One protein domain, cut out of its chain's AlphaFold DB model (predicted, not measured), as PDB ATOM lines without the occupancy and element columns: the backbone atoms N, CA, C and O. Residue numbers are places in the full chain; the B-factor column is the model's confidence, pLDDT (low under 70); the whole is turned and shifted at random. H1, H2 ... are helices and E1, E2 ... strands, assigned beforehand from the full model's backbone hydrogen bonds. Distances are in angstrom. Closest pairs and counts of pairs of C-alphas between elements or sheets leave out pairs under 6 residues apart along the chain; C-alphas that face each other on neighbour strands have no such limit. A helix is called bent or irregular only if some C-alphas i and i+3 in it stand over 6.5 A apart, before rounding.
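Overview. This is residues 263 to 462 of the 492 residues of an uncharacterized protein of Cordyceps militaris (strain CM01) (UniProt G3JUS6). A long, twisted sheet of seven strands, E3 to E9, makes one wall of a rod, and over one of its faces lie the two-stranded hairpin of E1 and E2, the short helix H1 and the long bent helix H3. The hairpin and the wall form a sandwich, two sheets partly face to face, while arm H3a packs on both E9 and E2, and arm H3b on E8. The printed part has 200 residues, with named elements in the order H1 E1 E2 H2 E3 E4 E5 E6 E7 E8 E9 H3, three helices and nine strands, of mixed class. The large sheet is antiparallel and branched at E7, and E3 to E8 are a meander, each strand the antiparallel neighbour of the one before. The whole is only just loose, close to compact, with a radius of gyration of the C-alphas of 20.1 A and spans of 72 by 30 by 28 A.

Along the chain. In the large sheet, E7 holds residues 372 to 392 and is 62.1 A long, from C-alpha 372 at (-34.175, -17.649, -35.237) to C-alpha 392 at (18.176, -42.761, -13.316). E6 is residues 349 to 365, 51.1 A; E5 332 to 344, 39.5 A; E4 319 to 329, 32.8 A; E3 314 to 316; E8 397 to 403; and E9 410 to 419, 28.2 A. The small sheet has E1, residues 272 to 281, 27.3 A, and E2, 289 to 297, 25.9 A. H1 is residues 263 to 270, beginning at C-alpha 263 (0.330, -41.387, -20.590), and H2 is 307 to 310, only just irregular, with C-alphas 307 and 310 6.6 A apart. H3, residues 423 to 460, was assigned as one helix by its hydrogen bonds but is bent, C-alphas 447 and 450 being 6.6 A apart; its arms are H3a, 423 to 447, 35.9 A, and H3b, 450 to 460, 15.4 A.

Arrangement. E7 has E6 on one side and E8 and E9 on the other; N 380 and O 358 are 2.9 A apart, N 389 and O 401 2.8 A, and N 381 and O 412 2.8 A. H3a is on the sheet over E9, along the strands, at a height of 9.1 A; the closest C-alphas are those of Val 411 and Ile 434, 6.2 A. H3b is over E8, at a height of 7.8 A, on the same face as H3a and H1. The arms stand at a steep tilt of 43 degrees. H1 is on the sheet over E5 and, only just, E6, with 3 C-alphas on E6. H2 only grazes the sheet with residues 309 to 310. In the hairpin of E1 and E2, N 275 and O 294 are 2.8 A apart; the closest C-alphas of E2 and H3a are those of Phe 295 and Thr 437, 6.4 A. Every O i to N i+4 pair is within hydrogen-bond range in H1 and H3b, and 20 of 21 in H3a; H2 is too short for such a pair.

Size, cuts and confidence. The C-alphas farthest apart, those of Lys 370 and Asp 394, are 72.1 A apart. The printed part has no cut and no long link. Mean pLDDT of the printed part is 76.2; 44 residues are under 70, namely 281 to 289, 298 to 309, 317, 324 to 341 and 459 to 462.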
ATOM      1  N   LEU A 263       0.632 -42.456 -19.640       75.44
ATOM      2  CA  LEU A 263       0.330 -41.387 -20.590       75.44
ATOM      3  C   LEU A 263      -1.153 -41.329 -20.982       75.44
ATOM      4  O   LEU A 263      -1.591 -40.285 -21.467       75.44
ATOM      5  N   ASN A 264      -1.966 -42.368 -20.753       73.19
ATOM      6  CA  ASN A 264      -3.416 -42.229 -20.972       73.19
ATOM      7  C   ASN A 264      -4.049 -41.377 -19.861       73.19
ATOM      8  O   ASN A 264      -4.945 -40.583 -20.143       73.19
ATOM      9  N   ASP A 265      -3.537 -41.454 -18.627       72.62
ATOM     10  CA  ASP A 265      -3.967 -40.573 -17.532       72.62
ATOM     11  C   ASP A 265      -3.683 -39.099 -17.850       72.62
ATOM     12  O   ASP A 265      -4.457 -38.213 -17.485       72.62
ATOM     13  N   VAL A 266      -2.616 -38.821 -18.603       78.44
ATOM     14  CA  VAL A 266      -2.324 -37.471 -19.103       78.44
ATOM     15  C   VAL A 266      -3.446 -36.989 -20.016       78.44
ATOM     16  O   VAL A 266      -3.942 -35.885 -19.813       78.44
ATOM     17  N   ASN A 267      -3.909 -37.808 -20.965       74.44
ATOM     18  CA  ASN A 267      -5.039 -37.444 -21.829       74.44
ATOM     19  C   ASN A 267      -6.304 -37.168 -21.023       74.44
ATOM     20  O   ASN A 267      -7.008 -36.196 -21.292       74.44
ATOM     21  N   VAL A 268      -6.571 -37.993 -20.013       73.06
ATOM     22  CA  VAL A 268      -7.711 -37.819 -19.112       73.06
ATOM     23  C   VAL A 268      -7.641 -36.477 -18.393       73.06
ATOM     24  O   VAL A 268      -8.616 -35.732 -18.410       73.06
ATOM     25  N   VAL A 269      -6.502 -36.139 -17.787       74.38
ATOM     26  CA  VAL A 269      -6.352 -34.906 -17.000       74.38
ATOM     27  C   VAL A 269      -6.282 -33.664 -17.894       74.38
ATOM     28  O   VAL A 269      -6.825 -32.621 -17.531       74.38
ATOM     29  N   MET A 270      -5.634 -33.766 -19.056       76.81
ATOM     30  CA  MET A 270      -5.442 -32.650 -19.989       76.81
ATOM     31  C   MET A 270      -6.638 -32.412 -20.914       76.81
ATOM     32  O   MET A 270      -6.699 -31.378 -21.588       76.81
ATOM     33  N   SER A 271      -7.599 -33.338 -20.949       74.81
ATOM     34  CA  SER A 271      -8.873 -33.117 -21.625       74.81
ATOM     35  C   SER A 271      -9.564 -31.920 -20.988       74.81
ATOM     36  O   SER A 271      -9.868 -31.907 -19.799       74.81
ATOM     37  N   SER A 272      -9.768 -30.884 -21.792       75.62
ATOM     38  CA  SER A 272     -10.568 -29.726 -21.408       75.62
ATOM     39  C   SER A 272     -11.991 -29.929 -21.915       75.62
ATOM     40  O   SER A 272     -12.204 -30.659 -22.889       75.62
ATOM     41  N   TYR A 273     -12.956 -29.261 -21.296       75.69
ATOM     42  CA  TYR A 273     -14.309 -29.123 -21.825       75.69
ATOM     43  C   TYR A 273     -14.896 -27.756 -21.457       75.69
ATOM     44  O   TYR A 273     -14.506 -27.117 -20.478       75.69
ATOM     45  N   MET A 274     -15.824 -27.285 -22.286       74.31
ATOM     46  CA  MET A 274     -16.524 -26.020 -22.078       74.31
ATOM     47  C   MET A 274     -17.899 -26.301 -21.473       74.31
ATOM     48  O   MET A 274     -18.644 -27.142 -21.974       74.31
ATOM     49  N   ARG A 275     -18.265 -25.576 -20.415       74.31
ATOM     50  CA  ARG A 275     -19.617 -25.589 -19.846       74.31
ATOM     51  C   ARG A 275     -20.284 -24.237 -20.053       74.31
ATOM     52  O   ARG A 275     -19.685 -23.190 -19.832       74.31
ATOM     53  N   ILE A 276     -21.556 -24.271 -20.434       73.12
ATOM     54  CA  ILE A 276     -22.434 -23.102 -20.349       73.12
ATOM     55  C   ILE A 276     -23.064 -23.155 -18.966       73.12
ATOM     56  O   ILE A 276     -23.838 -24.070 -18.683       73.12
ATOM     57  N   ASN A 277     -22.720 -22.210 -18.098       75.00
ATOM     58  CA  ASN A 277     -23.234 -22.215 -16.733       75.00
ATOM     59  C   ASN A 277     -24.714 -21.824 -16.732       75.00
ATOM     60  O   ASN A 277     -25.543 -22.496 -16.128       75.00
ATOM     61  N   TYR A 278     -25.039 -20.718 -17.403       72.00
ATOM     62  CA  TYR A 278     -26.397 -20.204 -17.546       72.00
ATOM     63  C   TYR A 278     -26.435 -19.090 -18.598       72.00
ATOM     64  O   TYR A 278     -25.410 -18.586 -19.059       72.00
ATOM     65  N   PHE A 279     -27.652 -18.699 -18.964       70.81
ATOM     66  CA  PHE A 279     -27.922 -17.544 -19.808       70.81
ATOM     67  C   PHE A 279     -28.447 -16.417 -18.928       70.81
ATOM     68  O   PHE A 279     -29.433 -16.603 -18.212       70.81
ATOM     69  N   LYS A 280     -27.816 -15.246 -18.986       71.88
ATOM     70  CA  LYS A 280     -28.374 -14.035 -18.380       71.88
ATOM     71  C   LYS A 280     -29.274 -13.344 -19.394       71.88
ATOM     72  O   LYS A 280     -28.834 -13.037 -20.500       71.88
ATOM     73  N   LEU A 281     -30.518 -13.093 -19.001       67.62
ATOM     74  CA  LEU A 281     -31.370 -12.105 -19.658       67.62
ATOM     75  C   LEU A 281     -30.937 -10.726 -19.162       67.62
ATOM     76  O   LEU A 281     -30.911 -10.493 -17.951       67.62
ATOM     77  N   LEU A 282     -30.563  -9.835 -20.079       67.31
ATOM     78  CA  LEU A 282     -30.210  -8.463 -19.723       67.31
ATOM     79  C   LEU A 282     -31.494  -7.687 -19.358       67.31
ATOM     80  O   LEU A 282     -32.422  -7.668 -20.167       67.31
ATOM     81  N   PRO A 283     -31.582  -7.070 -18.160       55.47
ATOM     82  CA  PRO A 283     -32.824  -6.480 -17.640       55.47
ATOM     83  C   PRO A 283     -33.455  -5.393 -18.524       55.47
ATOM     84  O   PRO A 283     -34.673  -5.233 -18.501       55.47
ATOM     85  N   ASP A 284     -32.640  -4.694 -19.320       63.38
ATOM     86  CA  ASP A 284     -33.049  -3.495 -20.062       63.38
ATOM     87  C   ASP A 284     -33.067  -3.685 -21.590       63.38
ATOM     88  O   ASP A 284     -33.456  -2.778 -22.332       63.38
ATOM     89  N   GLU A 285     -32.701  -4.868 -22.091       54.69
ATOM     90  CA  GLU A 285     -32.668  -5.150 -23.526       54.69
ATOM     91  C   GLU A 285     -33.791  -6.098 -23.930       54.69
ATOM     92  O   GLU A 285     -33.894  -7.227 -23.454       54.69
ATOM     93  N   LYS A 286     -34.631  -5.657 -24.873       53.84
ATOM     94  CA  LYS A 286     -35.797  -6.422 -25.344       53.84
ATOM     95  C   LYS A 286     -35.453  -7.819 -25.887       53.84
ATOM     96  O   LYS A 286     -36.372  -8.625 -25.992       53.84
ATOM     97  N   VAL A 287     -34.189  -8.114 -26.225       53.09
ATOM     98  CA  VAL A 287     -33.719  -9.442 -26.677       53.09
ATOM     99  C   VAL A 287     -32.204  -9.643 -26.410       53.09
ATOM    100  O   VAL A 287     -31.463 -10.026 -27.308       53.09
ATOM    101  N   GLY A 288     -31.703  -9.354 -25.204       58.94
ATOM    102  CA  GLY A 288     -30.280  -9.558 -24.871       58.94
ATOM    103  C   GLY A 288     -30.041 -10.850 -24.083       58.94
ATOM    104  O   GLY A 288     -30.324 -10.893 -22.885       58.94
ATOM    105  N   PHE A 289     -29.531 -11.907 -24.724       64.88
ATOM    106  CA  PHE A 289     -29.028 -13.099 -24.025       64.88
ATOM    107  C   PHE A 289     -27.508 -13.019 -23.911       64.88
ATOM    108  O   PHE A 289     -26.820 -12.989 -24.930       64.88
ATOM    109  N   ARG A 290     -26.981 -13.060 -22.686       71.12
ATOM    110  CA  ARG A 290     -25.540 -13.136 -22.432       71.12
ATOM    111  C   ARG A 290     -25.174 -14.522 -21.906       71.12
ATOM    112  O   ARG A 290     -25.575 -14.867 -20.786       71.12
ATOM    113  N   PRO A 291     -24.481 -15.347 -22.700       70.38
ATOM    114  CA  PRO A 291     -24.058 -16.656 -22.238       70.38
ATOM    115  C   PRO A 291     -22.872 -16.533 -21.271       70.38
ATOM    116  O   PRO A 291     -21.886 -15.868 -21.568       70.38
ATOM    117  N   ASP A 292     -22.974 -17.183 -20.111       75.81
ATOM    118  CA  ASP A 292     -21.857 -17.335 -19.178       75.81
ATOM    119  C   ASP A 292     -21.189 -18.690 -19.418       75.81
ATOM    120  O   ASP A 292     -21.816 -19.744 -19.256       75.81
ATOM    121  N   PHE A 293     -19.920 -18.663 -19.812       74.88
ATOM    122  CA  PHE A 293     -19.135 -19.868 -20.052       74.88
ATOM    123  C   PHE A 293     -18.119 -20.070 -18.934       74.88
ATOM    124  O   PHE A 293     -17.472 -19.128 -18.476       74.88
ATOM    125  N   SER A 294     -17.942 -21.320 -18.527       74.06
ATOM    126  CA  SER A 294     -16.772 -21.758 -17.778       74.06
ATOM    127  C   SER A 294     -16.021 -22.824 -18.559       74.06
ATOM    128  O   SER A 294     -16.570 -23.518 -19.419       74.06
ATOM    129  N   PHE A 295     -14.741 -22.940 -18.242       73.00
ATOM    130  CA  PHE A 295     -13.887 -23.998 -18.743       73.00
ATOM    131  C   PHE A 295     -13.451 -24.839 -17.563       73.00
ATOM    132  O   PHE A 295     -13.131 -24.309 -16.498       73.00
ATOM    133  N   ASP A 296     -13.467 -26.143 -17.766       73.62
ATOM    134  CA  ASP A 296     -13.111 -27.124 -16.757       73.62
ATOM    135  C   ASP A 296     -12.293 -28.236 -17.437       73.62
ATOM    136  O   ASP A 296     -12.158 -28.270 -18.668       73.62
ATOM    137  N   TYR A 297     -11.677 -29.103 -16.643       72.69
ATOM    138  CA  TYR A 297     -10.731 -30.112 -17.112       72.69
ATOM    139  C   TYR A 297     -11.015 -31.484 -16.503       72.69
ATOM    140  O   TYR A 297     -11.777 -31.629 -15.544       72.69
ATOM    141  N   GLY A 298     -10.390 -32.512 -17.069       69.12
ATOM    142  CA  GLY A 298     -10.617 -33.895 -16.680       69.12
ATOM    143  C   GLY A 298     -11.751 -34.558 -17.463       69.12
ATOM    144  O   GLY A 298     -12.389 -33.959 -18.330       69.12
ATOM    145  N   ILE A 299     -12.049 -35.812 -17.116       62.03
ATOM    146  CA  ILE A 299     -13.258 -36.485 -17.597       62.03
ATOM    147  C   ILE A 299     -14.469 -35.746 -17.025       62.03
ATOM    148  O   ILE A 299     -14.677 -35.720 -15.809       62.03
ATOM    149  N   ASN A 300     -15.308 -35.193 -17.900       57.94
ATOM    150  CA  ASN A 300     -16.666 -34.838 -17.518       57.94
ATOM    151  C   ASN A 300     -17.347 -36.133 -17.036       57.94
ATOM    152  O   ASN A 300     -17.575 -37.032 -17.837       57.94
ATOM    153  N   GLN A 301     -17.610 -36.280 -15.730       50.50
ATOM    154  CA  GLN A 301     -18.060 -37.553 -15.134       50.50
ATOM    155  C   GLN A 301     -19.342 -38.122 -15.768       50.50
ATOM    156  O   GLN A 301     -19.588 -39.322 -15.679       50.50
ATOM    157  N   SER A 302     -20.143 -37.289 -16.438       50.69
ATOM    158  CA  SER A 302     -21.307 -37.728 -17.218       50.69
ATOM    159  C   SER A 302     -20.956 -38.456 -18.525       50.69
ATOM    160  O   SER A 302     -21.855 -38.947 -19.200       50.69
ATOM    161  N   GLU A 303     -19.678 -38.512 -18.900       55.31
ATOM    162  CA  GLU A 303     -19.179 -38.954 -20.207       55.31
ATOM    163  C   GLU A 303     -17.942 -39.851 -20.077       55.31
ATOM    164  O   GLU A 303     -16.999 -39.746 -20.859       55.31
ATOM    165  N   ALA A 304     -17.919 -40.733 -19.074       54.47
ATOM    166  CA  ALA A 304     -16.880 -41.751 -18.966       54.47
ATOM    167  C   ALA A 304     -16.845 -42.590 -20.258       54.47
ATOM    168  O   ALA A 304     -17.694 -43.450 -20.498       54.47
ATOM    169  N   HIS A 305     -15.891 -42.281 -21.130       58.66
ATOM    170  CA  HIS A 305     -15.635 -43.049 -22.333       58.66
ATOM    171  C   HIS A 305     -14.953 -44.369 -21.952       58.66
ATOM    172  O   HIS A 305     -14.224 -44.422 -20.964       58.66
ATOM    173  N   GLY A 306     -15.192 -45.438 -22.721       61.78
ATOM    174  CA  GLY A 306     -14.511 -46.718 -22.491       61.78
ATOM    175  C   GLY A 306     -12.991 -46.576 -22.616       61.78
ATOM    176  O   GLY A 306     -12.527 -45.710 -23.364       61.78
ATOM    177  N   ASP A 307     -12.247 -47.438 -21.920       61.62
ATOM    178  CA  ASP A 307     -10.792 -47.357 -21.687       61.62
ATOM    179  C   ASP A 307      -9.939 -47.084 -22.943       61.62
ATOM    180  O   ASP A 307      -8.924 -46.394 -22.875       61.62
ATOM    181  N   ASP A 308     -10.365 -47.550 -24.121       69.69
ATOM    182  CA  ASP A 308      -9.627 -47.350 -25.377       69.69
ATOM    183  C   ASP A 308      -9.754 -45.925 -25.957       69.69
ATOM    184  O   ASP A 308      -8.995 -45.537 -26.845       69.69
ATOM    185  N   SER A 309     -10.688 -45.112 -25.460       69.56
ATOM    186  CA  SER A 309     -11.001 -43.789 -26.025       69.56
ATOM    187  C   SER A 309      -9.940 -42.736 -25.748       69.56
ATOM    188  O   SER A 309     -10.045 -41.660 -26.322       69.56
ATOM    189  N   TYR A 310      -8.950 -43.033 -24.901       71.44
ATOM    190  CA  TYR A 310      -7.803 -42.180 -24.573       71.44
ATOM    191  C   TYR A 310      -6.458 -42.845 -24.891       71.44
ATOM    192  O   TYR A 310      -5.414 -42.330 -24.493       71.44
ATOM    193  N   ALA A 311      -6.478 -43.984 -25.590       77.50
ATOM    194  CA  ALA A 311      -5.268 -44.700 -25.961       77.50
ATOM    195  C   ALA A 311      -4.427 -43.895 -26.961       77.50
ATOM    196  O   ALA A 311      -4.959 -43.189 -27.815       77.50
ATOM    197  N   TRP A 312      -3.110 -44.055 -26.894       78.12
ATOM    198  CA  TRP A 312      -2.151 -43.485 -27.837       78.12
ATOM    199  C   TRP A 312      -1.812 -44.501 -28.936       78.12
ATOM    200  O   TRP A 312      -0.853 -45.257 -28.777       78.12
ATOM    201  N   PRO A 313      -2.574 -44.594 -30.043       78.62
ATOM    202  CA  PRO A 313      -2.171 -45.465 -31.131       78.62
ATOM    203  C   PRO A 313      -0.883 -44.928 -31.762       78.62
ATOM    204  O   PRO A 313      -0.694 -43.717 -31.929       78.62
ATOM    205  N   LEU A 314      -0.002 -45.859 -32.115       74.62
ATOM    206  CA  LEU A 314       1.229 -45.570 -32.832       74.62
ATOM    207  C   LEU A 314       0.905 -44.944 -34.195       74.62
ATOM    208  O   LEU A 314       0.103 -45.490 -34.953       74.62
ATOM    209  N   ASN A 315       1.525 -43.804 -34.495       75.25
ATOM    210  CA  ASN A 315       1.405 -43.122 -35.782       75.25
ATOM    211  C   ASN A 315       2.646 -43.372 -36.654       75.25
ATOM    212  O   ASN A 315       2.515 -43.787 -37.801       75.25
ATOM    213  N   ASP A 316       3.840 -43.174 -36.088       71.94
ATOM    214  CA  ASP A 316       5.143 -43.494 -36.694       71.94
ATOM    215  C   ASP A 316       6.149 -43.907 -35.598       71.94
ATOM    216  O   ASP A 316       5.846 -43.767 -34.420       71.94
ATOM    217  N   LYS A 317       7.355 -44.374 -35.948       66.38
ATOM    218  CA  LYS A 317       8.362 -45.022 -35.070       66.38
ATOM    219  C   LYS A 317       8.832 -44.250 -33.824       66.38
ATOM    220  O   LYS A 317       9.615 -44.785 -33.053       66.38
ATOM    221  N   ALA A 318       8.377 -43.024 -33.616       71.31
ATOM    222  CA  ALA A 318       8.604 -42.246 -32.400       71.31
ATOM    223  C   ALA A 318       7.492 -41.201 -32.184       71.31
ATOM    224  O   ALA A 318       7.713 -40.173 -31.542       71.31
ATOM    225  N   SER A 319       6.314 -41.429 -32.782       71.56
ATOM    226  CA  SER A 319       5.166 -40.545 -32.627       71.56
ATOM    227  C   SER A 319       3.871 -41.313 -32.427       71.56
ATOM    228  O   SER A 319       3.553 -42.258 -33.153       71.56
ATOM    229  N   TRP A 320       3.080 -40.855 -31.467       79.88
ATOM    230  CA  TRP A 320       1.760 -41.401 -31.184       79.88
ATOM    231  C   TRP A 320       0.741 -40.307 -31.313       79.88
ATOM    232  O   TRP A 320       1.004 -39.159 -30.957       79.88
ATOM    233  N   PHE A 321      -0.429 -40.672 -31.811       77.44
ATOM    234  CA  PHE A 321      -1.473 -39.712 -32.097       77.44
ATOM    235  C   PHE A 321      -2.789 -40.185 -31.519       77.44
ATOM    236  O   PHE A 321      -3.406 -41.116 -32.028       77.44
ATOM    237  N   TRP A 322      -3.265 -39.505 -30.485       73.75
ATOM    238  CA  TRP A 322      -4.611 -39.731 -29.991       73.75
ATOM    239  C   TRP A 322      -5.586 -38.723 -30.601       73.75
ATOM    240  O   TRP A 322      -5.261 -37.546 -30.779       73.75
ATOM    241  N   ARG A 323      -6.808 -39.175 -30.902       73.44
ATOM    242  CA  ARG A 323      -7.889 -38.309 -31.366       73.44
ATOM    243  C   ARG A 323      -9.246 -38.801 -30.908       73.44
ATOM    244  O   ARG A 323      -9.669 -39.893 -31.277       73.44
ATOM    245  N   LEU A 324      -9.993 -37.903 -30.283       67.00
ATOM    246  CA  LEU A 324     -11.424 -38.058 -30.083       67.00
ATOM    247  C   LEU A 324     -12.154 -37.057 -30.989       67.00
ATOM    248  O   LEU A 324     -11.736 -35.909 -31.171       67.00
ATOM    249  N   ARG A 325     -13.224 -37.505 -31.643       61.78
ATOM    250  CA  ARG A 325     -14.159 -36.621 -32.348       61.78
ATOM    251  C   ARG A 325     -15.538 -36.894 -31.797       61.78
ATOM    252  O   ARG A 325     -16.023 -38.016 -31.918       61.78
ATOM    253  N   LYS A 326     -16.184 -35.862 -31.277       64.12
ATOM    254  CA  LYS A 326     -17.573 -35.942 -30.847       64.12
ATOM    255  C   LYS A 326     -18.361 -34.865 -31.561       64.12
ATOM    256  O   LYS A 326     -17.915 -33.730 -31.707       64.12
ATOM    257  N   THR A 327     -19.511 -35.259 -32.083       55.66
ATOM    258  CA  THR A 327     -20.485 -34.319 -32.633       55.66
ATOM    259  C   THR A 327     -21.767 -34.575 -31.871       55.66
ATOM    260  O   THR A 327     -22.374 -35.629 -32.043       55.66
ATOM    261  N   GLU A 328     -22.145 -33.657 -30.988       56.06
ATOM    262  CA  GLU A 328     -23.450 -33.725 -30.342       56.06
ATOM    263  C   GLU A 328     -24.437 -32.841 -31.098       56.06
ATOM    264  O   GLU A 328     -24.257 -31.629 -31.220       56.06
ATOM    265  N   THR A 329     -25.505 -33.449 -31.606       40.72
ATOM    266  CA  THR A 329     -26.651 -32.743 -32.183       40.72
ATOM    267  C   THR A 329     -27.767 -32.666 -31.149       40.72
ATOM    268  O   THR A 329     -28.658 -33.515 -31.114       40.72
ATOM    269  N   LYS A 330     -27.723 -31.645 -30.291       47.84
ATOM    270  CA  LYS A 330     -28.909 -31.124 -29.592       47.84
ATOM    271  C   LYS A 330     -29.189 -29.703 -30.100       47.84
ATOM    272  O   LYS A 330     -28.494 -29.216 -30.984       47.84
ATOM    273  N   THR A 331     -30.230 -29.047 -29.590       46.03
ATOM    274  CA  THR A 331     -30.671 -27.685 -29.970       46.03
ATOM    275  C   THR A 331     -29.572 -26.606 -29.914       46.03
ATOM    276  O   THR A 331     -29.733 -25.560 -30.532       46.03
ATOM    277  N   ALA A 332     -28.443 -26.881 -29.252       49.34
ATOM    278  CA  ALA A 332     -27.138 -26.285 -29.539       49.34
ATOM    279  C   ALA A 332     -26.191 -27.408 -29.995       49.34
ATOM    280  O   ALA A 332     -26.114 -28.447 -29.330       49.34
ATOM    281  N   SER A 333     -25.497 -27.224 -31.121       50.00
ATOM    282  CA  SER A 333     -24.543 -28.219 -31.617       50.00
ATOM    283  C   SER A 333     -23.130 -27.842 -31.195       50.00
ATOM    284  O   SER A 333     -22.636 -26.768 -31.541       50.00
ATOM    285  N   CYS A 334     -22.476 -28.746 -30.468       46.72
ATOM    286  CA  CYS A 334     -21.055 -28.662 -30.160       46.72
ATOM    287  C   CYS A 334     -20.325 -29.742 -30.963       46.72
ATOM    288  O   CYS A 334     -20.672 -30.927 -30.901       46.72
ATOM    289  N   ALA A 335     -19.334 -29.326 -31.748       54.41
ATOM    290  CA  ALA A 335     -18.381 -30.216 -32.380       54.41
ATOM    291  C   ALA A 335     -17.051 -30.104 -31.639       54.41
ATOM    292  O   ALA A 335     -16.390 -29.063 -31.642       54.41
ATOM    293  N   GLU A 336     -16.638 -31.208 -31.036       55.25
ATOM    294  CA  GLU A 336     -15.446 -31.277 -30.206       55.25
ATOM    295  C   GLU A 336     -14.408 -32.142 -30.914       55.25
ATOM    296  O   GLU A 336     -14.679 -33.249 -31.404       55.25
ATOM    297  N   LYS A 337     -13.207 -31.585 -31.049       57.69
ATOM    298  CA  LYS A 337     -12.059 -32.251 -31.656       57.69
ATOM    299  C   LYS A 337     -10.908 -32.167 -30.672       57.69
ATOM    300  O   LYS A 337     -10.285 -31.117 -30.539       57.69
ATOM    301  N   TRP A 338     -10.596 -33.293 -30.051       57.41
ATOM    302  CA  TRP A 338      -9.399 -33.443 -29.239       57.41
ATOM    303  C   TRP A 338      -8.325 -34.126 -30.067       57.41
ATOM    304  O   TRP A 338      -8.618 -35.052 -30.832       57.41
ATOM    305  N   PHE A 339      -7.092 -33.665 -29.929       54.81
ATOM    306  CA  PHE A 339      -5.940 -34.368 -30.453       54.81
ATOM    307  C   PHE A 339      -4.732 -34.220 -29.537       54.81
ATOM    308  O   PHE A 339      -4.543 -33.182 -28.910       54.81
ATOM    309  N   GLY A 340      -3.908 -35.258 -29.485       58.91
ATOM    310  CA  GLY A 340      -2.620 -35.253 -28.803       58.91
ATOM    311  C   GLY A 340      -1.544 -35.827 -29.709       58.91
ATOM    312  O   GLY A 340      -1.840 -36.728 -30.499       58.91
ATOM    313  N   THR A 341      -0.314 -35.335 -29.586       67.75
ATOM    314  CA  THR A 341       0.884 -35.988 -30.121       67.75
ATOM    315  C   THR A 341       1.891 -36.249 -29.009       67.75
ATOM    316  O   THR A 341       2.120 -35.408 -28.144       67.75
ATOM    317  N   LEU A 342       2.508 -37.423 -29.029       70.50
ATOM    318  CA  LEU A 342       3.722 -37.700 -28.265       70.50
ATOM    319  C   LEU A 342       4.886 -37.670 -29.241       70.50
ATOM    320  O   LEU A 342       4.811 -38.325 -30.278       70.50
ATOM    321  N   GLU A 343       5.922 -36.908 -28.918       74.69
ATOM    322  CA  GLU A 343       7.108 -36.738 -29.750       74.69
ATOM    323  C   GLU A 343       8.362 -36.924 -28.898       74.69
ATOM    324  O   GLU A 343       8.502 -36.380 -27.796       74.69
ATOM    325  N   VAL A 344       9.282 -37.727 -29.418       73.19
ATOM    326  CA  VAL A 344      10.548 -38.037 -28.764       73.19
ATOM    327  C   VAL A 344      11.646 -37.242 -29.447       73.19
ATOM    328  O   VAL A 344      11.852 -37.369 -30.653       73.19
ATOM    329  N   ALA A 345      12.353 -36.429 -28.669       70.56
ATOM    330  CA  ALA A 345      13.587 -35.797 -29.108       70.56
ATOM    331  C   ALA A 345      14.786 -36.630 -28.636       70.56
ATOM    332  O   ALA A 345      14.686 -37.330 -27.629       70.56
ATOM    333  N   SER A 346      15.926 -36.500 -29.321       77.50
ATOM    334  CA  SER A 346      17.225 -37.097 -28.966       77.50
ATOM    335  C   SER A 346      17.807 -36.531 -27.663       77.50
ATOM    336  O   SER A 346      18.841 -35.872 -27.646       77.50
ATOM    337  N   THR A 347      17.081 -36.702 -26.566       86.19
ATOM    338  CA  THR A 347      17.341 -36.128 -25.244       86.19
ATOM    339  C   THR A 347      16.770 -37.062 -24.177       86.19
ATOM    340  O   THR A 347      16.146 -38.074 -24.492       86.19
ATOM    341  N   ASN A 348      16.914 -36.719 -22.899       88.88
ATOM    342  CA  ASN A 348      16.208 -37.403 -21.815       88.88
ATOM    343  C   ASN A 348      14.739 -36.955 -21.663       88.88
ATOM    344  O   ASN A 348      14.075 -37.342 -20.700       88.88
ATOM    345  N   ILE A 349      14.236 -36.116 -22.576       90.25
ATOM    346  CA  ILE A 349      12.908 -35.509 -22.517       90.25
ATOM    347  C   ILE A 349      12.021 -36.080 -23.623       90.25
ATOM    348  O   ILE A 349      12.357 -36.042 -24.805       90.25
ATOM    349  N   VAL A 350      10.839 -36.540 -23.225       88.88
ATOM    350  CA  VAL A 350       9.712 -36.808 -24.122       88.88
ATOM    351  C   VAL A 350       8.753 -35.632 -24.045       88.88
ATOM    352  O   VAL A 350       8.309 -35.264 -22.956       88.88
ATOM    353  N   GLN A 351       8.399 -35.060 -25.193       89.56
ATOM    354  CA  GLN A 351       7.409 -33.994 -25.258       89.56
ATOM    355  C   GLN A 351       6.036 -34.581 -25.579       89.56
ATOM    356  O   GLN A 351       5.848 -35.296 -26.560       89.56
ATOM    357  N   CYS A 352       5.058 -34.272 -24.740       87.88
ATOM    358  CA  CYS A 352       3.661 -34.595 -24.972       87.88
ATOM    359  C   CYS A 352       2.924 -33.307 -25.296       87.88
ATOM    360  O   CYS A 352       2.780 -32.433 -24.443       87.88
ATOM    361  N   ASN A 353       2.476 -33.181 -26.534       88.00
ATOM    362  CA  ASN A 353       1.703 -32.055 -27.006       88.00
ATOM    363  C   ASN A 353       0.232 -32.442 -27.082       88.00
ATOM    364  O   ASN A 353      -0.132 -33.557 -27.450       88.00
ATOM    365  N   GLY A 354      -0.642 -31.484 -26.831       84.25
ATOM    366  CA  GLY A 354      -2.047 -31.668 -27.116       84.25
ATOM    367  C   GLY A 354      -2.731 -30.389 -27.506       84.25
ATOM    368  O   GLY A 354      -2.272 -29.278 -27.246       84.25
ATOM    369  N   ASN A 355      -3.843 -30.569 -28.195       84.69
ATOM    370  CA  ASN A 355      -4.710 -29.496 -28.599       84.69
ATOM    371  C   ASN A 355      -6.159 -29.965 -28.541       84.69
ATOM    372  O   ASN A 355      -6.558 -30.950 -29.166       84.69
ATOM    373  N   THR A 356      -6.961 -29.215 -27.808       81.94
ATOM    374  CA  THR A 356      -8.402 -29.370 -27.797       81.94
ATOM    375  C   THR A 356      -9.028 -28.202 -28.527       81.94
ATOM    376  O   THR A 356      -8.816 -27.053 -28.154       81.94
ATOM    377  N   ARG A 357      -9.833 -28.494 -29.548       84.62
ATOM    378  CA  ARG A 357     -10.574 -27.493 -30.309       84.62
ATOM    379  C   ARG A 357     -12.070 -27.742 -30.209       84.62
ATOM    380  O   ARG A 357     -12.562 -28.799 -30.602       84.62
ATOM    381  N   PHE A 358     -12.783 -26.709 -29.792       80.44
ATOM    382  CA  PHE A 358     -14.234 -26.662 -29.731       80.44
ATOM    383  C   PHE A 358     -14.727 -25.759 -30.848       80.44
ATOM    384  O   PHE A 358     -14.267 -24.626 -30.997       80.44
ATOM    385  N   GLU A 359     -15.640 -26.271 -31.661       84.75
ATOM    386  CA  GLU A 359     -16.446 -25.464 -32.565       84.75
ATOM    387  C   GLU A 359     -17.882 -25.566 -32.086       84.75
ATOM    388  O   GLU A 359     -18.458 -26.651 -32.009       84.75
ATOM    389  N   TRP A 360     -18.433 -24.428 -31.707       80.38
ATOM    390  CA  TRP A 360     -19.689 -24.386 -30.998       80.38
ATOM    391  C   TRP A 360     -20.641 -23.426 -31.684       80.38
ATOM    392  O   TRP A 360     -20.283 -22.283 -31.970       80.38
ATOM    393  N   ASP A 361     -21.850 -23.923 -31.924       83.69
ATOM    394  CA  ASP A 361     -22.936 -23.209 -32.571       83.69
ATOM    395  C   ASP A 361     -24.102 -23.107 -31.591       83.69
ATOM    396  O   ASP A 361     -24.736 -24.106 -31.232       83.69
ATOM    397  N   MET A 362     -24.418 -21.883 -31.187       80.12
ATOM    398  CA  MET A 362     -25.613 -21.579 -30.413       80.12
ATOM    399  C   MET A 362     -26.629 -20.909 -31.308       80.12
ATOM    400  O   MET A 362     -26.385 -19.837 -31.859       80.12
ATOM    401  N   ASN A 363     -27.785 -21.554 -31.412       82.94
ATOM    402  CA  ASN A 363     -28.961 -21.012 -32.060       82.94
ATOM    403  C   ASN A 363     -30.054 -20.811 -31.006       82.94
ATOM    404  O   ASN A 363     -30.508 -21.764 -30.373       82.94
ATOM    405  N   ILE A 364     -30.459 -19.561 -30.803       78.50
ATOM    406  CA  ILE A 364     -31.617 -19.200 -29.996       78.50
ATOM    407  C   ILE A 364     -32.780 -19.040 -30.967       78.50
ATOM    408  O   ILE A 364     -32.842 -18.055 -31.697       78.50
ATOM    409  N   ALA A 365     -33.707 -19.993 -30.965       80.69
ATOM    410  CA  ALA A 365     -34.876 -19.979 -31.836       80.69
ATOM    411  C   ALA A 365     -36.188 -20.089 -31.046       80.69
ATOM    412  O   ALA A 365     -36.204 -20.433 -29.862       80.69
ATOM    413  N   SER A 366     -37.313 -19.795 -31.700       77.12
ATOM    414  CA  SER A 366     -38.647 -20.088 -31.184       77.12
ATOM    415  C   SER A 366     -38.784 -21.569 -30.864       77.12
ATOM    416  O   SER A 366     -38.076 -22.419 -31.399       77.12
ATOM    417  N   LYS A 367     -39.734 -21.897 -29.983       77.88
ATOM    418  CA  LYS A 367     -39.980 -23.279 -29.551       77.88
ATOM    419  C   LYS A 367     -40.247 -24.237 -30.722       77.88
ATOM    420  O   LYS A 367     -39.944 -25.419 -30.616       77.88
ATOM    421  N   ASP A 368     -40.816 -23.738 -31.816       79.81
ATOM    422  CA  ASP A 368     -41.070 -24.492 -33.048       79.81
ATOM    423  C   ASP A 368     -39.918 -24.421 -34.072       79.81
ATOM    424  O   ASP A 368     -40.054 -24.936 -35.178       79.81
ATOM    425  N   GLY A 369     -38.802 -23.774 -33.719       78.25
ATOM    426  CA  GLY A 369     -37.610 -23.605 -34.550       78.25
ATOM    427  C   GLY A 369     -37.790 -22.677 -35.753       78.25
ATOM    428  O   GLY A 369     -36.863 -22.531 -36.544       78.25
ATOM    429  N   LYS A 370     -38.967 -22.062 -35.928       81.50
ATOM    430  CA  LYS A 370     -39.287 -21.277 -37.132       81.50
ATOM    431  C   LYS A 370     -38.710 -19.868 -37.123       81.50
ATOM    432  O   LYS A 370     -38.515 -19.293 -38.189       81.50
ATOM    433  N   ILE A 371     -38.471 -19.300 -35.944       77.25
ATOM    434  CA  ILE A 371     -37.933 -17.950 -35.781       77.25
ATOM    435  C   ILE A 371     -36.583 -18.068 -35.093       77.25
ATOM    436  O   ILE A 371     -36.522 -18.370 -33.910       77.25
ATOM    437  N   GLU A 372     -35.504 -17.810 -35.822       80.94
ATOM    438  CA  GLU A 372     -34.175 -17.649 -35.237       80.94
ATOM    439  C   GLU A 372     -34.060 -16.244 -34.635       80.94
ATOM    440  O   GLU A 372     -34.046 -15.244 -35.356       80.94
ATOM    441  N   TYR A 373     -33.995 -16.176 -33.308       78.81
ATOM    442  CA  TYR A 373     -33.801 -14.934 -32.570       78.81
ATOM    443  C   TYR A 373     -32.346 -14.502 -32.588       78.81
ATOM    444  O   TYR A 373     -32.087 -13.329 -32.832       78.81
ATOM    445  N   ALA A 374     -31.407 -15.426 -32.379       81.81
ATOM    446  CA  ALA A 374     -29.985 -15.116 -32.377       81.81
ATOM    447  C   ALA A 374     -29.140 -16.342 -32.724       81.81
ATOM    448  O   ALA A 374     -29.522 -17.476 -32.446       81.81
ATOM    449  N   PHE A 375     -27.976 -16.105 -33.319       85.19
ATOM    450  CA  PHE A 375     -27.034 -17.161 -33.666       85.19
ATOM    451  C   PHE A 375     -25.613 -16.714 -33.366       85.19
ATOM    452  O   PHE A 375     -25.235 -15.593 -33.697       85.19
ATOM    453  N   VAL A 376     -24.803 -17.589 -32.788       85.31
ATOM    454  CA  VAL A 376     -23.370 -17.357 -32.635       85.31
ATOM    455  C   VAL A 376     -22.608 -18.655 -32.851       85.31
ATOM    456  O   VAL A 376     -22.965 -19.707 -32.326       85.31
ATOM    457  N   ARG A 377     -21.540 -18.561 -33.640       88.56
ATOM    458  CA  ARG A 377     -20.551 -19.609 -33.855       88.56
ATOM    459  C   ARG A 377     -19.222 -19.157 -33.290       88.56
ATOM    460  O   ARG A 377     -18.647 -18.165 -33.749       88.56
ATOM    461  N   MET A 378     -18.707 -19.924 -32.346       86.12
ATOM    462  CA  MET A 378     -17.428 -19.665 -31.702       86.12
ATOM    463  C   MET A 378     -16.475 -20.825 -31.930       86.12
ATOM    464  O   MET A 378     -16.878 -21.984 -32.042       86.12
ATOM    465  N   ILE A 379     -15.195 -20.491 -32.009       87.88
ATOM    466  CA  ILE A 379     -14.111 -21.458 -32.018       87.88
ATOM    467  C   ILE A 379     -13.242 -21.154 -30.815       87.88
ATOM    468  O   ILE A 379     -12.839 -20.012 -30.614       87.88
ATOM    469  N   PHE A 380     -12.944 -22.187 -30.046       84.31
ATOM    470  CA  PHE A 380     -12.061 -22.118 -28.896       84.31
ATOM    471  C   PHE A 380     -11.017 -23.230 -28.991       84.31
ATOM    472  O   PHE A 380     -11.304 -24.317 -29.503       84.31
ATOM    473  N   GLY A 381      -9.802 -22.939 -28.548       86.06
ATOM    474  CA  GLY A 381      -8.642 -23.804 -28.636       86.06
ATOM    475  C   GLY A 381      -7.838 -23.777 -27.342       86.06
ATOM    476  O   GLY A 381      -7.556 -22.718 -26.789       86.06
ATOM    477  N   VAL A 382      -7.433 -24.951 -26.875       85.38
ATOM    478  CA  VAL A 382      -6.453 -25.109 -25.798       85.38
ATOM    479  C   VAL A 382      -5.316 -25.935 -26.352       85.38
ATOM    480  O   VAL A 382      -5.533 -27.085 -26.710       85.38
ATOM    481  N   ARG A 383      -4.114 -25.374 -26.405       88.88
ATOM    482  CA  ARG A 383      -2.877 -26.075 -26.747       88.88
ATOM    483  C   ARG A 383      -2.011 -26.198 -25.506       88.88
ATOM    484  O   ARG A 383      -1.954 -25.269 -24.710       88.88
ATOM    485  N   TRP A 384      -1.351 -27.330 -25.347       88.44
ATOM    486  CA  TRP A 384      -0.478 -27.595 -24.212       88.44
ATOM    487  C   TRP A 384       0.734 -28.429 -24.636       88.44
ATOM    488  O   TRP A 384       0.615 -29.259 -25.535       88.44
ATOM    489  N   THR A 385       1.873 -28.239 -23.962       90.38
ATOM    490  CA  THR A 385       3.049 -29.126 -24.053       90.38
ATOM    491  C   THR A 385       3.531 -29.492 -22.656       90.38
ATOM    492  O   THR A 385       3.855 -28.611 -21.860       90.38
ATOM    493  N   LEU A 386       3.598 -30.785 -22.363       90.12
ATOM    494  CA  LEU A 386       4.206 -31.353 -21.166       90.12
ATOM    495  C   LEU A 386       5.561 -31.961 -21.521       90.12
ATOM    496  O   LEU A 386       5.688 -32.645 -22.534       90.12
ATOM    497  N   ASN A 387       6.549 -31.761 -20.658       91.69
ATOM    498  CA  ASN A 387       7.866 -32.367 -20.795       91.69
ATOM    499  C   ASN A 387       8.014 -33.477 -19.752       91.69
ATOM    500  O   ASN A 387       7.952 -33.212 -18.552       91.69
ATOM    501  N   PHE A 388       8.230 -34.709 -20.202       90.00
ATOM    502  CA  PHE A 388       8.561 -35.851 -19.356       90.00
ATOM    503  C   PHE A 388      10.073 -36.043 -19.380       90.00
ATOM    504  O   PHE A 388      10.612 -36.568 -20.352       90.00
ATOM    505  N   ALA A 389      10.759 -35.604 -18.328       91.38
ATOM    506  CA  ALA A 389      12.193 -35.808 -18.173       91.38
ATOM    507  C   ALA A 389      12.454 -37.121 -17.431       91.38
ATOM    508  O   ALA A 389      11.994 -37.299 -16.298       91.38
ATOM    509  N   PHE A 390      13.187 -38.023 -18.075       90.75
ATOM    510  CA  PHE A 390      13.597 -39.308 -17.526       90.75
ATOM    511  C   PHE A 390      14.942 -39.176 -16.823       90.75
ATOM    512  O   PHE A 390      15.835 -38.451 -17.269       90.75
ATOM    513  N   HIS A 391      15.069 -39.900 -15.720       91.50
ATOM    514  CA  HIS A 391      16.221 -39.886 -14.833       91.50
ATOM    515  C   HIS A 391      16.509 -41.298 -14.352       91.50
ATOM    516  O   HIS A 391      15.604 -42.125 -14.246       91.50
ATOM    517  N   VAL A 392      17.769 -41.551 -14.024       90.06
ATOM    518  CA  VAL A 392      18.176 -42.761 -13.316       90.06
ATOM    519  C   VAL A 392      18.974 -42.339 -12.091       90.06
ATOM    520  O   VAL A 392      19.794 -41.427 -12.189       90.06
ATOM    521  N   ASP A 393      18.689 -42.941 -10.939       87.38
ATOM    522  CA  ASP A 393      19.482 -42.732  -9.725       87.38
ATOM    523  C   ASP A 393      20.675 -43.700  -9.634       87.38
ATOM    524  O   ASP A 393      20.864 -44.586 -10.473       87.38
ATOM    525  N   ASP A 394      21.501 -43.531  -8.601       79.94
ATOM    526  CA  ASP A 394      22.674 -44.382  -8.373       79.94
ATOM    527  C   ASP A 394      22.295 -45.851  -8.101       79.94
ATOM    528  O   ASP A 394      23.093 -46.754  -8.358       79.94
ATOM    529  N   ASP A 395      21.052 -46.104  -7.677       75.06
ATOM    530  CA  ASP A 395      20.498 -47.445  -7.505       75.06
ATOM    531  C   ASP A 395      19.964 -48.032  -8.828       75.06
ATOM    532  O   ASP A 395      19.388 -49.123  -8.865       75.06
ATOM    533  N   GLY A 396      20.184 -47.359  -9.957       78.44
ATOM    534  CA  GLY A 396      19.765 -47.833 -11.273       78.44
ATOM    535  C   GLY A 396      18.259 -47.801 -11.475       78.44
ATOM    536  O   GLY A 396      17.735 -48.500 -12.341       78.44
ATOM    537  N   LYS A 397      17.541 -47.025 -10.671       84.44
ATOM    538  CA  LYS A 397      16.094 -46.904 -10.735       84.44
ATOM    539  C   LYS A 397      15.721 -45.847 -11.759       84.44
ATOM    540  O   LYS A 397      16.019 -44.668 -11.578       84.44
ATOM    541  N   LEU A 398      15.063 -46.267 -12.836       86.56
ATOM    542  CA  LEU A 398      14.542 -45.342 -13.839       86.56
ATOM    543  C   LEU A 398      13.247 -44.711 -13.314       86.56
ATOM    544  O   LEU A 398      12.338 -45.424 -12.888       86.56
ATOM    545  N   TYR A 399      13.156 -43.385 -13.368       86.19
ATOM    546  CA  TYR A 399      11.949 -42.634 -13.035       86.19
ATOM    547  C   TYR A 399      11.762 -41.453 -13.991       86.19
ATOM    548  O   TYR A 399      12.697 -41.018 -14.661       86.19
ATOM    549  N   ALA A 400      10.540 -40.930 -14.057       88.12
ATOM    550  CA  ALA A 400      10.222 -39.747 -14.846       88.12
ATOM    551  C   ALA A 400       9.671 -38.627 -13.962       88.12
ATOM    552  O   ALA A 400       9.017 -38.861 -12.945       88.12
ATOM    553  N   THR A 401       9.940 -37.401 -14.385       88.88
ATOM    554  CA  THR A 401       9.387 -36.170 -13.825       88.88
ATOM    555  C   THR A 401       8.639 -35.433 -14.919       88.88
ATOM    556  O   THR A 401       9.052 -35.470 -16.077       88.88
ATOM    557  N   VAL A 402       7.541 -34.780 -14.563       89.12
ATOM    558  CA  VAL A 402       6.718 -34.018 -15.502       89.12
ATOM    559  C   VAL A 402       6.827 -32.540 -15.194       89.12
ATOM    560  O   VAL A 402       6.652 -32.130 -14.042       89.12
ATOM    561  N   ASP A 403       7.051 -31.761 -16.243       90.62
ATOM    562  CA  ASP A 403       7.026 -30.307 -16.225       90.62
ATOM    563  C   ASP A 403       5.989 -29.757 -17.219       90.62
ATOM    564  O   ASP A 403       5.727 -30.349 -18.271       90.62
ATOM    565  N   LEU A 404       5.404 -28.608 -16.873       87.19
ATOM    566  CA  LEU A 404       4.515 -27.816 -17.726       87.19
ATOM    567  C   LEU A 404       5.108 -26.402 -17.842       87.19
ATOM    568  O   LEU A 404       4.799 -25.545 -16.994       87.19
ATOM    569  N   PRO A 405       5.946 -26.141 -18.866       87.81
ATOM    570  CA  PRO A 405       6.519 -24.820 -19.104       87.81
ATOM    571  C   PRO A 405       5.438 -23.735 -19.176       87.81
ATOM    572  O   PRO A 405       4.322 -23.972 -19.620       87.81
ATOM    573  N   GLU A 406       5.731 -22.518 -18.723       80.81
ATOM    574  CA  GLU A 406       4.698 -21.468 -18.640       80.81
ATOM    575  C   GLU A 406       4.134 -21.076 -20.008       80.81
ATOM    576  O   GLU A 406       2.929 -20.885 -20.161       80.81
ATOM    577  N   GLU A 407       5.001 -21.061 -21.015       85.12
ATOM    578  CA  GLU A 407       4.644 -20.739 -22.395       85.12
ATOM    579  C   GLU A 407       4.002 -21.910 -23.144       85.12
ATOM    580  O   GLU A 407       3.531 -21.739 -24.269       85.12
ATOM    581  N   SER A 408       3.984 -23.113 -22.559       86.69
ATOM    582  CA  SER A 408       3.475 -24.280 -23.269       86.69
ATOM    583  C   SER A 408       1.961 -24.389 -23.253       86.69
ATOM    584  O   SER A 408       1.423 -25.118 -24.078       86.69
ATOM    585  N   TYR A 409       1.268 -23.676 -22.361       86.00
ATOM    586  CA  TYR A 409      -0.189 -23.691 -22.264       86.00
ATOM    587  C   TYR A 409      -0.797 -22.439 -22.900       86.00
ATOM    588  O   TYR A 409      -0.743 -21.333 -22.355       86.00
ATOM    589  N   VAL A 410      -1.411 -22.619 -24.065       88.62
ATOM    590  CA  VAL A 410      -2.007 -21.547 -24.861       88.62
ATOM    591  C   VAL A 410      -3.508 -21.759 -24.955       88.62
ATOM    592  O   VAL A 410      -3.975 -22.751 -25.506       88.62
ATOM    593  N   VAL A 411      -4.262 -20.782 -24.463       86.44
ATOM    594  CA  VAL A 411      -5.715 -20.717 -24.618       86.44
ATOM    595  C   VAL A 411      -6.037 -19.630 -25.633       86.44
ATOM    596  O   VAL A 411      -5.636 -18.478 -25.459       86.44
ATOM    597  N   ASP A 412      -6.748 -19.986 -26.696       90.69
ATOM    598  CA  ASP A 412      -7.187 -19.061 -27.732       90.69
ATOM    599  C   ASP A 412      -8.656 -19.281 -28.110       90.69
ATOM    600  O   ASP A 412      -9.278 -20.297 -27.812       90.69
ATOM    601  N   GLY A 413      -9.263 -18.270 -28.724       88.12
ATOM    602  CA  GLY A 413     -10.641 -18.362 -29.175       88.12
ATOM    603  C   GLY A 413     -11.095 -17.115 -29.908       88.12
ATOM    604  O   GLY A 413     -10.550 -16.025 -29.723       88.12
ATOM    605  N   TYR A 414     -12.077 -17.287 -30.783       91.38
ATOM    606  CA  TYR A 414     -12.660 -16.209 -31.566       91.38
ATOM    607  C   TYR A 414     -14.089 -16.535 -31.997       91.38
ATOM    608  O   TYR A 414     -14.488 -17.694 -32.138       91.38
ATOM    609  N   ILE A 415     -14.859 -15.481 -32.264       89.81
ATOM    610  CA  ILE A 415     -16.179 -15.588 -32.881       89.81
ATOM    611  C   ILE A 415     -15.984 -15.702 -34.389       89.81
ATOM    612  O   ILE A 415     -15.386 -14.830 -35.017       89.81
ATOM    613  N   LYS A 416     -16.488 -16.785 -34.974       91.94
ATOM    614  CA  LYS A 416     -16.413 -17.035 -36.417       91.94
ATOM    615  C   LYS A 416     -17.584 -16.401 -37.161       91.94
ATOM    616  O   LYS A 416     -17.398 -15.897 -38.264       91.94
ATOM    617  N   SER A 417     -18.776 -16.417 -36.573       90.69
ATOM    618  CA  SER A 417     -19.941 -15.696 -37.093       90.69
ATOM    619  C   SER A 417     -20.972 -15.465 -35.993       90.69
ATOM    620  O   SER A 417     -21.031 -16.215 -35.025       90.69
ATOM    621  N   PHE A 418     -21.788 -14.427 -36.135       89.19
ATOM    622  CA  PHE A 418     -22.894 -14.145 -35.226       89.19
ATOM    623  C   PHE A 418     -24.021 -13.416 -35.967       89.19
ATOM    624  O   PHE A 418     -23.806 -12.849 -37.039       89.19
ATOM    625  N   LYS A 419     -25.227 -13.452 -35.404       87.50
ATOM    626  CA  LYS A 419     -26.434 -12.790 -35.899       87.50
ATOM    627  C   LYS A 419     -27.300 -12.387 -34.710       87.50
ATOM    628  O   LYS A 419     -27.524 -13.203 -33.821       87.50
ATOM    629  N   ASN A 420     -27.801 -11.151 -34.737       83.44
ATOM    630  CA  ASN A 420     -28.672 -10.568 -33.707       83.44
ATOM    631  C   ASN A 420     -28.078 -10.582 -32.282       83.44
ATOM    632  O   ASN A 420     -28.813 -10.569 -31.303       83.44
ATOM    633  N   PHE A 421     -26.749 -10.583 -32.187       75.31
ATOM    634  CA  PHE A 421     -25.987 -10.341 -30.965       75.31
ATOM    635  C   PHE A 421     -25.102  -9.106 -31.159       75.31
ATOM    636  O   PHE A 421     -24.679  -8.835 -32.289       75.31
ATOM    637  N   ASP A 422     -24.744  -8.415 -30.073       79.31
ATOM    638  CA  ASP A 422     -23.582  -7.524 -30.094       79.31
ATOM    639  C   ASP A 422     -22.305  -8.376 -30.096       79.31
ATOM    640  O   ASP A 422     -21.855  -8.902 -29.075       79.31
ATOM    641  N   GLY A 423     -21.713  -8.535 -31.280       76.81
ATOM    642  CA  GLY A 423     -20.487  -9.309 -31.443       76.81
ATOM    643  C   GLY A 423     -19.305  -8.763 -30.640       76.81
ATOM    644  O   GLY A 423     -18.393  -9.530 -30.339       76.81
ATOM    645  N   LYS A 424     -19.300  -7.473 -30.271       82.19
ATOM    646  CA  LYS A 424     -18.239  -6.886 -29.447       82.19
ATOM    647  C   LYS A 424     -18.349  -7.356 -27.998       82.19
ATOM    648  O   LYS A 424     -17.336  -7.762 -27.439       82.19
ATOM    649  N   GLU A 425     -19.553  -7.356 -27.427       81.44
ATOM    650  CA  GLU A 425     -19.776  -7.825 -26.052       81.44
ATOM    651  C   GLU A 425     -19.425  -9.311 -25.914       81.44
ATOM    652  O   GLU A 425     -18.626  -9.670 -25.052       81.44
ATOM    653  N   ILE A 426     -19.903 -10.164 -26.830       79.50
ATOM    654  CA  ILE A 426     -19.558 -11.599 -26.815       79.50
ATOM    655  C   ILE A 426     -18.049 -11.802 -26.999       79.50
ATOM    656  O   ILE A 426     -17.460 -12.697 -26.393       79.50
ATOM    657  N   ALA A 427     -17.394 -10.988 -27.833       84.31
ATOM    658  CA  ALA A 427     -15.955 -11.107 -28.037       84.31
ATOM    659  C   ALA A 427     -15.177 -10.729 -26.771       84.31
ATOM    660  O   ALA A 427     -14.165 -11.361 -26.467       84.31
ATOM    661  N   ASP A 428     -15.626  -9.711 -26.039       86.88
ATOM    662  CA  ASP A 428     -15.003  -9.299 -24.785       86.88
ATOM    663  C   ASP A 428     -15.266 -10.315 -23.662       86.88
ATOM    664  O   ASP A 428     -14.335 -10.637 -22.920       86.88
ATOM    665  N   ASP A 429     -16.452 -10.923 -23.622       82.19
ATOM    666  CA  ASP A 429     -16.772 -12.048 -22.735       82.19
ATOM    667  C   ASP A 429     -15.891 -13.261 -23.006       82.19
ATOM    668  O   ASP A 429     -15.304 -13.827 -22.084       82.19
ATOM    669  N   LEU A 430     -15.734 -13.636 -24.277       83.19
ATOM    670  CA  LEU A 430     -14.864 -14.737 -24.669       83.19
ATOM    671  C   LEU A 430     -13.410 -14.454 -24.273       83.19
ATOM    672  O   LEU A 430     -12.745 -15.331 -23.725       83.19
ATOM    673  N   LYS A 431     -12.910 -13.227 -24.483       87.50
ATOM    674  CA  LYS A 431     -11.567 -12.828 -24.020       87.50
ATOM    675  C   LYS A 431     -11.444 -12.902 -22.502       87.50
ATOM    676  O   LYS A 431     -10.400 -13.326 -22.009       87.50
ATOM    677  N   GLN A 432     -12.461 -12.463 -21.763       86.56
ATOM    678  CA  GLN A 432     -12.458 -12.530 -20.306       86.56
ATOM    679  C   GLN A 432     -12.443 -13.983 -19.834       86.56
ATOM    680  O   GLN A 432     -11.654 -14.314 -18.954       86.56
ATOM    681  N   ALA A 433     -13.246 -14.850 -20.449       82.25
ATOM    682  CA  ALA A 433     -13.274 -16.270 -20.148       82.25
ATOM    683  C   ALA A 433     -11.924 -16.935 -20.468       82.25
ATOM    684  O   ALA A 433     -11.390 -17.628 -19.612       82.25
ATOM    685  N   ILE A 434     -11.303 -16.634 -21.618       85.12
ATOM    686  CA  ILE A 434      -9.947 -17.096 -21.976       85.12
ATOM    687  C   ILE A 434      -8.912 -16.668 -20.928       85.12
ATOM    688  O   ILE A 434      -8.110 -17.489 -20.482       85.12
ATOM    689  N   ARG A 435      -8.918 -15.388 -20.526       86.62
ATOM    690  CA  ARG A 435      -8.002 -14.868 -19.495       86.62
ATOM    691  C   ARG A 435      -8.224 -15.567 -18.164       86.62
ATOM    692  O   ARG A 435      -7.272 -16.071 -17.588       86.62
ATOM    693  N   LYS A 436      -9.481 -15.662 -17.732       83.19
ATOM    694  CA  LYS A 436      -9.867 -16.347 -16.502       83.19
ATOM    695  C   LYS A 436      -9.407 -17.802 -16.516       83.19
ATOM    696  O   LYS A 436      -8.798 -18.242 -15.553       83.19
ATOM    697  N   THR A 437      -9.613 -18.525 -17.618       79.12
ATOM    698  CA  THR A 437      -9.087 -19.881 -17.781       79.12
ATOM    699  C   THR A 437      -7.581 -19.892 -17.633       79.12
ATOM    700  O   THR A 437      -7.092 -20.653 -16.818       79.12
ATOM    701  N   LYS A 438      -6.834 -19.041 -18.339       82.69
ATOM    702  CA  LYS A 438      -5.370 -19.004 -18.214       82.69
ATOM    703  C   LYS A 438      -4.918 -18.740 -16.769       82.69
ATOM    704  O   LYS A 438      -4.060 -19.465 -16.263       82.69
ATOM    705  N   ASP A 439      -5.513 -17.743 -16.120       84.88
ATOM    706  CA  ASP A 439      -5.108 -17.253 -14.800       84.88
ATOM    707  C   ASP A 439      -5.526 -18.199 -13.662       84.88
ATOM    708  O   ASP A 439      -4.814 -18.318 -12.666       84.88
ATOM    709  N   GLU A 440      -6.652 -18.904 -13.797       82.06
ATOM    710  CA  GLU A 440      -7.157 -19.833 -12.779       82.06
ATOM    711  C   GLU A 440      -6.681 -21.275 -13.013       82.06
ATOM    712  O   GLU A 440      -6.328 -21.972 -12.059       82.06
ATOM    713  N   PHE A 441      -6.611 -21.729 -14.270       76.75
ATOM    714  CA  PHE A 441      -6.276 -23.115 -14.615       76.75
ATOM    715  C   PHE A 441      -4.821 -23.451 -14.316       76.75
ATOM    716  O   PHE A 441      -4.545 -24.438 -13.635       76.75
ATOM    717  N   LEU A 442      -3.878 -22.647 -14.819       78.81
ATOM    718  CA  LEU A 442      -2.451 -22.957 -14.717       78.81
ATOM    719  C   LEU A 442      -1.999 -23.145 -13.260       78.81
ATOM    720  O   LEU A 442      -1.323 -24.140 -12.975       78.81
ATOM    721  N   PRO A 443      -2.393 -22.278 -12.305       83.69
ATOM    722  CA  PRO A 443      -2.078 -22.489 -10.897       83.69
ATOM    723  C   PRO A 443      -2.717 -23.748 -10.309       83.69
ATOM    724  O   PRO A 443      -2.053 -24.446  -9.541       83.69
ATOM    725  N   VAL A 444      -3.975 -24.049 -10.646       80.75
ATOM    726  CA  VAL A 444      -4.679 -25.242 -10.142       80.75
ATOM    727  C   VAL A 444      -4.018 -26.512 -10.666       80.75
ATOM    728  O   VAL A 444      -3.703 -27.410  -9.884       80.75
ATOM    729  N   PHE A 445      -3.720 -26.564 -11.963       78.31
ATOM    730  CA  PHE A 445      -3.035 -27.692 -12.577       78.31
ATOM    731  C   PHE A 445      -1.639 -27.896 -11.969       78.31
ATOM    732  O   PHE A 445      -1.308 -29.001 -11.537       78.31
ATOM    733  N   ARG A 446      -0.836 -26.828 -11.854       83.44
ATOM    734  CA  ARG A 446       0.518 -26.892 -11.275       83.44
ATOM    735  C   ARG A 446       0.524 -27.290  -9.799       83.44
ATOM    736  O   ARG A 446       1.426 -28.003  -9.376       83.44
ATOM    737  N   LYS A 447      -0.455 -26.840  -9.007       84.12
ATOM    738  CA  LYS A 447      -0.518 -27.139  -7.563       84.12
ATOM    739  C   LYS A 447      -1.200 -28.469  -7.242       84.12
ATOM    740  O   LYS A 447      -0.871 -29.073  -6.228       84.12
ATOM    741  N   GLY A 448      -2.154 -28.907  -8.062       78.25
ATOM    742  CA  GLY A 448      -2.970 -30.094  -7.802       78.25
ATOM    743  C   GLY A 448      -2.621 -31.280  -8.695       78.25
ATOM    744  O   GLY A 448      -2.277 -32.355  -8.204       78.25
ATOM    745  N   CYS A 449      -2.704 -31.088 -10.012       76.88
ATOM    746  CA  CYS A 449      -2.576 -32.167 -10.991       76.88
ATOM    747  C   CYS A 449      -1.129 -32.615 -11.185       76.88
ATOM    748  O   CYS A 449      -0.860 -33.809 -11.118       76.88
ATOM    749  N   LEU A 450      -0.194 -31.681 -11.377       82.12
ATOM    750  CA  LEU A 450       1.201 -32.013 -11.676       82.12
ATOM    751  C   LEU A 450       1.896 -32.796 -10.541       82.12
ATOM    752  O   LEU A 450       2.566 -33.785 -10.836       82.12
ATOM    753  N   PRO A 451       1.717 -32.458  -9.246       83.31
ATOM    754  CA  PRO A 451       2.280 -33.253  -8.156       83.31
ATOM    755  C   PRO A 451       1.638 -34.634  -8.051       83.31
ATOM    756  O   PRO A 451       2.324 -35.604  -7.737       83.31
ATOM    757  N   ARG A 452       0.331 -34.744  -8.329       77.94
ATOM    758  CA  ARG A 452      -0.359 -36.036  -8.363       77.94
ATOM    759  C   ARG A 452       0.158 -36.901  -9.502       77.94
ATOM    760  O   ARG A 452       0.500 -38.045  -9.242       77.94
ATOM    761  N   LEU A 453       0.286 -36.336 -10.704       77.00
ATOM    762  CA  LEU A 453       0.862 -37.017 -11.854       77.00
ATOM    763  C   LEU A 453       2.265 -37.508 -11.506       77.00
ATOM    764  O   LEU A 453       2.487 -38.706 -11.538       77.00
ATOM    765  N   ASN A 454       3.160 -36.632 -11.035       81.31
ATOM    766  CA  ASN A 454       4.505 -37.014 -10.582       81.31
ATOM    767  C   ASN A 454       4.496 -38.111  -9.503       81.31
ATOM    768  O   ASN A 454       5.324 -39.016  -9.538       81.31
ATOM    769  N   LYS A 455       3.557 -38.067  -8.552       78.00
ATOM    770  CA  LYS A 455       3.409 -39.106  -7.525       78.00
ATOM    771  C   LYS A 455       2.940 -40.436  -8.114       78.00
ATOM    772  O   LYS A 455       3.427 -41.478  -7.685       78.00
ATOM    773  N   ASP A 456       1.997 -40.414  -9.048       70.56
ATOM    774  CA  ASP A 456       1.499 -41.610  -9.722       70.56
ATOM    775  C   ASP A 456       2.588 -42.207 -10.627       70.56
ATOM    776  O   ASP A 456       2.848 -43.408 -10.525       70.56
ATOM    777  N   ILE A 457       3.338 -41.361 -11.352       72.00
ATOM    778  CA  ILE A 457       4.562 -41.743 -12.075       72.00
ATOM    779  C   ILE A 457       5.526 -42.439 -11.107       72.00
ATOM    780  O   ILE A 457       5.894 -43.593 -11.301       72.00
ATOM    781  N   ALA A 458       5.891 -41.779 -10.008       70.75
ATOM    782  CA  ALA A 458       6.841 -42.327  -9.050       70.75
ATOM    783  C   ALA A 458       6.342 -43.635  -8.412       70.75
ATOM    784  O   ALA A 458       7.109 -44.573  -8.234       70.75
ATOM    785  N   ARG A 459       5.060 -43.747  -8.057       66.56
ATOM    786  CA  ARG A 459       4.532 -44.930  -7.360       66.56
ATOM    787  C   ARG A 459       4.525 -46.178  -8.236       66.56
ATOM    788  O   ARG A 459       4.785 -47.264  -7.727       66.56
ATOM    789  N   VAL A 460       4.163 -46.031  -9.503       56.94
ATOM    790  CA  VAL A 460       3.847 -47.165 -10.379       56.94
ATOM    791  C   VAL A 460       5.032 -47.516 -11.296       56.94
ATOM    792  O   VAL A 460       5.121 -48.636 -11.791       56.94
ATOM    793  N   HIS A 461       5.990 -46.599 -11.474       59.59
ATOM    794  CA  HIS A 461       6.940 -46.650 -12.590       59.59
ATOM    795  C   HIS A 461       8.392 -46.484 -12.158       59.59
ATOM    796  O   HIS A 461       9.148 -45.712 -12.739       59.59
ATOM    797  N   GLN A 462       8.781 -47.234 -11.135       62.34
ATOM    798  CA  GLN A 462      10.172 -47.357 -10.736       62.34
ATOM    799  C   GLN A 462      10.576 -48.814 -10.916       62.34
ATOM    800  O   GLN A 462      10.194 -49.670 -10.120       62.34
TER     801      GLN A 462